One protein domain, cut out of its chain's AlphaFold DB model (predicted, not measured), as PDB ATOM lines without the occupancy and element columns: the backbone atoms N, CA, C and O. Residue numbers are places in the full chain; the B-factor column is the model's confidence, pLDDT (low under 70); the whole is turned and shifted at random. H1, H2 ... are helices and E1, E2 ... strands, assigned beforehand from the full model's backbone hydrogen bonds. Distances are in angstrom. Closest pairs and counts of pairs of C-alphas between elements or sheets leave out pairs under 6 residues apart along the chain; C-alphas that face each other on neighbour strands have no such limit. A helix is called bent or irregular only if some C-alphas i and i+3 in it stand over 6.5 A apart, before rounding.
ATOM      1  N   PRO A 112       9.177 -16.149 -38.071       96.19
ATOM      2  CA  PRO A 112       8.616 -16.464 -39.375       96.19
ATOM      3  C   PRO A 112       9.248 -17.724 -39.970       96.19
ATOM      4  O   PRO A 112      10.470 -17.825 -40.043       96.19
ATOM      5  N   ASN A 113       8.415 -18.690 -40.373       96.12
ATOM      6  CA  ASN A 113       8.830 -19.946 -41.015       96.12
ATOM      7  C   ASN A 113       9.970 -20.702 -40.301       96.12
ATOM      8  O   ASN A 113      10.721 -21.419 -40.959       96.12
ATOM      9  N   ASP A 114      10.117 -20.539 -38.980       95.75
ATOM     10  CA  ASP A 114      11.245 -21.088 -38.209       95.75
ATOM     11  C   ASP A 114      12.616 -20.707 -38.811       95.75
ATOM     12  O   ASP A 114      13.524 -21.527 -38.953       95.75
ATOM     13  N   CYS A 115      12.718 -19.457 -39.276       97.50
ATOM     14  CA  CYS A 115      13.875 -18.912 -39.987       97.50
ATOM     15  C   CYS A 115      14.311 -19.768 -41.190       97.50
ATOM     16  O   CYS A 115      15.496 -19.831 -41.512       97.50
ATOM     17  N   ASN A 116      13.368 -20.496 -41.808       97.38
ATOM     18  CA  ASN A 116      13.579 -21.466 -42.889       97.38
ATOM     19  C   ASN A 116      14.697 -22.498 -42.622       97.38
ATOM     20  O   ASN A 116      15.204 -23.118 -43.557       97.38
ATOM     21  N   GLY A 117      15.093 -22.707 -41.360       96.50
ATOM     22  CA  GLY A 117      16.254 -23.527 -41.002       96.50
ATOM     23  C   GLY A 117      17.612 -22.944 -41.428       96.50
ATOM     24  O   GLY A 117      18.593 -23.687 -41.476       96.50
ATOM     25  N   HIS A 118      17.663 -21.650 -41.748       95.56
ATOM     26  CA  HIS A 118      18.843 -20.893 -42.180       95.56
ATOM     27  C   HIS A 118      19.131 -19.705 -41.253       95.56
ATOM     28  O   HIS A 118      19.586 -18.644 -41.686       95.56
ATOM     29  N   GLY A 119      18.804 -19.856 -39.974       94.75
ATOM     30  CA  GLY A 119      19.049 -18.843 -38.968       94.75
ATOM     31  C   GLY A 119      18.630 -19.284 -37.578       94.75
ATOM     32  O   GLY A 119      18.061 -20.359 -37.372       94.75
ATOM     33  N   GLN A 120      18.905 -18.414 -36.617       95.62
ATOM     34  CA  GLN A 120      18.537 -18.585 -35.221       95.62
ATOM     35  C   GLN A 120      17.331 -17.715 -34.885       95.62
ATOM     36  O   GLN A 120      17.301 -16.527 -35.201       95.62
ATOM     37  N   CYS A 121      16.348 -18.315 -34.217       96.56
ATOM     38  CA  CYS A 121      15.213 -17.600 -33.656       96.56
ATOM     39  C   CYS A 121      15.577 -17.093 -32.258       96.56
ATOM     40  O   CYS A 121      15.638 -17.894 -31.324       96.56
ATOM     41  N   LEU A 122      15.839 -15.793 -32.127       96.81
ATOM     42  CA  LEU A 122      16.295 -15.167 -30.883       96.81
ATOM     43  C   LEU A 122      15.305 -14.097 -30.421       96.81
ATOM     44  O   LEU A 122      14.696 -13.419 -31.254       96.81
ATOM     45  N   SER A 123      15.163 -13.932 -29.104       97.00
ATOM     46  CA  SER A 123      14.468 -12.774 -28.538       97.00
ATOM     47  C   SER A 123      15.260 -11.479 -28.759       97.00
ATOM     48  O   SER A 123      16.454 -11.515 -29.062       97.00
ATOM     49  N   MET A 124      14.632 -10.316 -28.569       95.19
ATOM     50  CA  MET A 124      15.342  -9.028 -28.600       95.19
ATOM     51  C   MET A 124      16.470  -8.967 -27.559       95.19
ATOM     52  O   MET A 124      17.547  -8.455 -27.859       95.19
ATOM     53  N   ALA A 125      16.251  -9.521 -26.360       95.50
ATOM     54  CA  ALA A 125      17.279  -9.619 -25.325       95.50
ATOM     55  C   ALA A 125      18.448 -10.512 -25.759       95.50
ATOM     56  O   ALA A 125      19.612 -10.136 -25.613       95.50
ATOM     57  N   GLU A 126      18.138 -11.694 -26.300       95.75
ATOM     58  CA  GLU A 126      19.136 -12.664 -26.753       95.75
ATOM     59  C   GLU A 126      19.949 -12.114 -27.926       95.75
ATOM     60  O   GLU A 126      21.173 -12.216 -27.908       95.75
ATOM     61  N   ALA A 127      19.295 -11.489 -28.910       94.00
ATOM     62  CA  ALA A 127      19.956 -10.872 -30.055       94.00
ATOM     63  C   ALA A 127      20.835  -9.683 -29.638       94.00
ATOM     64  O   ALA A 127      21.956  -9.571 -30.120       94.00
ATOM     65  N   ALA A 128      20.372  -8.830 -28.713       91.94
ATOM     66  CA  ALA A 128      21.169  -7.712 -28.205       91.94
ATOM     67  C   ALA A 128      22.428  -8.183 -27.458       91.94
ATOM     68  O   ALA A 128      23.490  -7.580 -27.592       91.94
ATOM     69  N   ALA A 129      22.320  -9.264 -26.681       91.69
ATOM     70  CA  ALA A 129      23.436  -9.813 -25.915       91.69
ATOM     71  C   ALA A 129      24.370 -10.716 -26.741       91.69
ATOM     72  O   ALA A 129      25.466 -11.051 -26.278       91.69
ATOM     73  N   ALA A 130      23.937 -11.155 -27.923       90.31
ATOM     74  CA  ALA A 130      24.707 -12.027 -28.793       90.31
ATOM     75  C   ALA A 130      25.700 -11.240 -29.660       90.31
ATOM     76  O   ALA A 130      25.525 -10.067 -29.968       90.31
ATOM     77  N   GLU A 131      26.778 -11.918 -30.045       86.62
ATOM     78  CA  GLU A 131      27.841 -11.358 -30.872       86.62
ATOM     79  C   GLU A 131      28.355 -12.453 -31.807       86.62
ATOM     80  O   GLU A 131      29.091 -13.353 -31.388       86.62
ATOM     81  N   ASP A 132      27.954 -12.402 -33.073       81.88
ATOM     82  CA  ASP A 132      28.441 -13.318 -34.109       81.88
ATOM     83  C   ASP A 132      29.537 -12.673 -34.973       81.88
ATOM     84  O   ASP A 132      30.257 -13.372 -35.686       81.88
ATOM     85  N   GLY A 133      29.722 -11.349 -34.866       77.38
ATOM     86  CA  GLY A 133      30.678 -10.582 -35.659       77.38
ATOM     87  C   GLY A 133      30.292 -10.425 -37.134       77.38
ATOM     88  O   GLY A 133      31.144 -10.005 -37.914       77.38
ATOM     89  N   ASN A 134      29.064 -10.786 -37.511       79.62
ATOM     90  CA  ASN A 134      28.492 -10.672 -38.851       79.62
ATOM     91  C   ASN A 134      27.211  -9.822 -38.831       79.62
ATOM     92  O   ASN A 134      27.233  -8.680 -39.275       79.62
ATOM     93  N   ARG A 135      26.106 -10.352 -38.289       83.12
ATOM     94  CA  ARG A 135      24.823  -9.631 -38.165       83.12
ATOM     95  C   ARG A 135      24.651  -8.975 -36.807       83.12
ATOM     96  O   ARG A 135      23.973  -7.961 -36.689       83.12
ATOM     97  N   LEU A 136      25.267  -9.566 -35.793       87.25
ATOM     98  CA  LEU A 136      25.309  -9.096 -34.422       87.25
ATOM     99  C   LEU A 136      26.755  -8.696 -34.125       87.25
ATOM    100  O   LEU A 136      27.562  -9.481 -33.618       87.25
ATOM    101  N   ILE A 137      27.101  -7.480 -34.542       77.12
ATOM    102  CA  ILE A 137      28.454  -6.920 -34.413       77.12
ATOM    103  C   ILE A 137      28.665  -6.153 -33.101       77.12
ATOM    104  O   ILE A 137      29.807  -5.997 -32.674       77.12
ATOM    105  N   HIS A 138      27.587  -5.748 -32.423       75.06
ATOM    106  CA  HIS A 138      27.648  -5.046 -31.142       75.06
ATOM    107  C   HIS A 138      26.924  -5.824 -30.056       75.06
ATOM    108  O   HIS A 138      25.802  -6.281 -30.250       75.06
ATOM    109  N   VAL A 139      27.547  -5.879 -28.881       81.00
ATOM    110  CA  VAL A 139      26.888  -6.346 -27.661       81.00
ATOM    111  C   VAL A 139      26.198  -5.165 -26.993       81.00
ATOM    112  O   VAL A 139      26.825  -4.137 -26.721       81.00
ATOM    113  N   ALA A 140      24.919  -5.335 -26.689       84.12
ATOM    114  CA  ALA A 140      24.091  -4.410 -25.937       84.12
ATOM    115  C   ALA A 140      23.224  -5.172 -24.921       84.12
ATOM    116  O   ALA A 140      23.146  -6.398 -24.913       84.12
ATOM    117  N   SER A 141      22.558  -4.432 -24.041       88.00
ATOM    118  CA  SER A 141      21.505  -4.967 -23.179       88.00
ATOM    119  C   SER A 141      20.174  -4.365 -23.605       88.00
ATOM    120  O   SER A 141      20.065  -3.143 -23.723       88.00
ATOM    121  N   TYR A 142      19.161  -5.205 -23.788       90.88
ATOM    122  CA  TYR A 142      17.788  -4.771 -24.011       90.88
ATOM    123  C   TYR A 142      16.910  -5.291 -22.872       90.88
ATOM    124  O   TYR A 142      16.698  -6.492 -22.754       90.88
ATOM    125  N   GLU A 143      16.449  -4.383 -22.009       92.81
ATOM    126  CA  GLU A 143      15.730  -4.705 -20.760       92.81
ATOM    127  C   GLU A 143      14.294  -4.145 -20.739       92.81
ATOM    128  O   GLU A 143      13.678  -4.025 -19.680       92.81
ATOM    129  N   ALA A 144      13.757  -3.751 -21.898       92.69
ATOM    130  CA  ALA A 144      12.370  -3.307 -21.994       92.69
ATOM    131  C   ALA A 144      11.391  -4.469 -21.721       92.69
ATOM    132  O   ALA A 144      11.767  -5.639 -21.707       92.69
ATOM    133  N   TRP A 145      10.117  -4.150 -21.478       91.00
ATOM    134  CA  TRP A 145       9.097  -5.127 -21.064       91.00
ATOM    135  C   TRP A 145       8.908  -6.290 -22.058       91.00
ATOM    136  O   TRP A 145       8.510  -7.383 -21.664       91.00
ATOM    137  N   ASP A 146       9.207  -6.055 -23.334       94.50
ATOM    138  CA  ASP A 146       9.060  -6.962 -24.469       94.50
ATOM    139  C   ASP A 146      10.352  -7.711 -24.832       94.50
ATOM    140  O   ASP A 146      10.376  -8.471 -25.805       94.50
ATOM    141  N   ALA A 147      11.415  -7.541 -24.040       95.44
ATOM    142  CA  ALA A 147      12.745  -8.071 -24.320       95.44
ATOM    143  C   ALA A 147      12.769  -9.590 -24.561       95.44
ATOM    144  O   ALA A 147      13.460 -10.060 -25.464       95.44
ATOM    145  N   ASP A 148      11.953 -10.338 -23.813       95.62
ATOM    146  CA  ASP A 148      11.795 -11.794 -23.934       95.62
ATOM    147  C   ASP A 148      10.505 -12.219 -24.660       95.62
ATOM    148  O   ASP A 148      10.172 -13.409 -24.689       95.62
ATOM    149  N   MET A 149       9.765 -11.260 -25.228       96.00
ATOM    150  CA  MET A 149       8.483 -11.481 -25.910       96.00
ATOM    151  C   MET A 149       8.610 -11.367 -27.430       96.00
ATOM    152  O   MET A 149       8.012 -12.166 -28.156       96.00
ATOM    153  N   ILE A 150       9.387 -10.403 -27.929       96.56
ATOM    154  CA  ILE A 150       9.619 -10.211 -29.366       96.56
ATOM    155  C   ILE A 150      10.773 -11.101 -29.817       96.56
ATOM    156  O   ILE A 150      11.861 -11.034 -29.252       96.56
ATOM    157  N   TYR A 151      10.526 -11.904 -30.854       96.69
ATOM    158  CA  TYR A 151      11.509 -12.791 -31.474       96.69
ATOM    159  C   TYR A 151      11.681 -12.446 -32.950       96.69
ATOM    160  O   TYR A 151      10.722 -12.067 -33.627       96.69
ATOM    161  N   GLY A 152      12.899 -12.627 -33.448       95.50
ATOM    162  CA  GLY A 152      13.259 -12.432 -34.845       95.50
ATOM    163  C   GLY A 152      14.309 -13.436 -35.307       95.50
ATOM    164  O   GLY A 152      14.884 -14.180 -34.511       95.50
ATOM    165  N   CYS A 153      14.543 -13.457 -36.617       96.75
ATOM    166  CA  CYS A 153      15.523 -14.339 -37.232       96.75
ATOM    167  C   CYS A 153      16.872 -13.642 -37.414       96.75
ATOM    168  O   CYS A 153      16.969 -12.619 -38.092       96.75
ATOM    169  N   VAL A 154      17.925 -14.250 -36.875       95.31
ATOM    170  CA  VAL A 154      19.316 -13.919 -37.191       95.31
ATOM    171  C   VAL A 154      19.818 -14.964 -38.178       95.31
ATOM    172  O   VAL A 154      20.048 -16.110 -37.801       95.31
ATOM    173  N   CYS A 155      19.897 -14.600 -39.458       93.88
ATOM    174  CA  CYS A 155      20.221 -15.562 -40.513       93.88
ATOM    175  C   CYS A 155      21.691 -15.963 -40.529       93.88
ATOM    176  O   CYS A 155      22.577 -15.156 -40.248       93.88
ATOM    177  N   ASP A 156      21.922 -17.201 -40.948       90.56
ATOM    178  CA  ASP A 156      23.247 -17.743 -41.197       90.56
ATOM    179  C   ASP A 156      23.941 -17.005 -42.361       90.56
ATOM    180  O   ASP A 156      23.305 -16.368 -43.207       90.56
TER     181      ASP A 156
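What this domain is: This is residues 112 to 156 of the 508 residues of an uncharacterized protein of Ectocarpus siliculosus (UniProt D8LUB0). Picture a small, flat domain with a ribbon of two antiparallel strands, E1 and E2, a short helix H1 towards one end of the ribbon and a short helix H2 at the other. From H2 a wide loop, residues 130 to 150, swings out and comes back to begin E2. The printed part has 45 residues, with two named helices and two named strands in the order H1, E1, H2, E2; the class is mixed, helices and strands, though under half of the residues are in named elements. The whole is compact, with a radius of gyration of the C-alphas of 10.5 A, and the C-alphas span 28 by 23 by 8 A.

How they stand to each other: Start at H1, residues 112 to 117, and look from it to E2, residues 151 to 155: their closest C-alphas, those of Cys 115 and Cys 153, are 5.6 A apart. From H1 to E1, residues 119 to 123, the closest C-alphas are those of Cys 115 and Cys 121, at 6.6 A. E1 and E2 are antiparallel neighbours, with 152 degrees between their N-to-C directions. Look there for N 120 and O 154, 2.8 A apart, and N 152 and O 122, 2.9 A apart, both within hydrogen-bond range. C-alphas 121 and 153 face each other at 4.8 A. Next comes H2, residues 124 to 129; its closest C-alpha pair with E2 is Met 124 and Tyr 151, at 6.1 A. H1 and H2 are apart. In H2 every O i to N i+4 pair is within hydrogen-bond range; in H1 0 of 2 are, while 3 of its 3 O i to N i+3 pairs are.

Where its parts are: Find C-alpha 112 at (8.616, -16.464, -39.375); from there H1 runs 10.5 A to C-alpha 117. It is neither bent nor irregular, but only just: C-alphas 114 and 117 are 6.2 A apart. E1 starts at C-alpha 119, at (19.049, -18.843, -38.968), and runs 12.9 A to C-alpha 123. H2 follows at once and measures 8.6 A from C-alpha 124 to C-alpha 129. E2 also measures 12.9 A and ends at C-alpha 155, at (20.221, -15.562, -40.513).

The domain as a whole: The two C-alphas farthest apart are those of His 118 and Trp 145, at 28.1 A. The links H1 to E1 and E1 to H2 are tight, and H2 to E2 is a long link of 21 residues, whose C-alphas lie 7 to 16 A from the mean of all C-alphas. The printed part has no cut. In this model the mean pLDDT of the printed part is 91.7, and no printed residue is under 70.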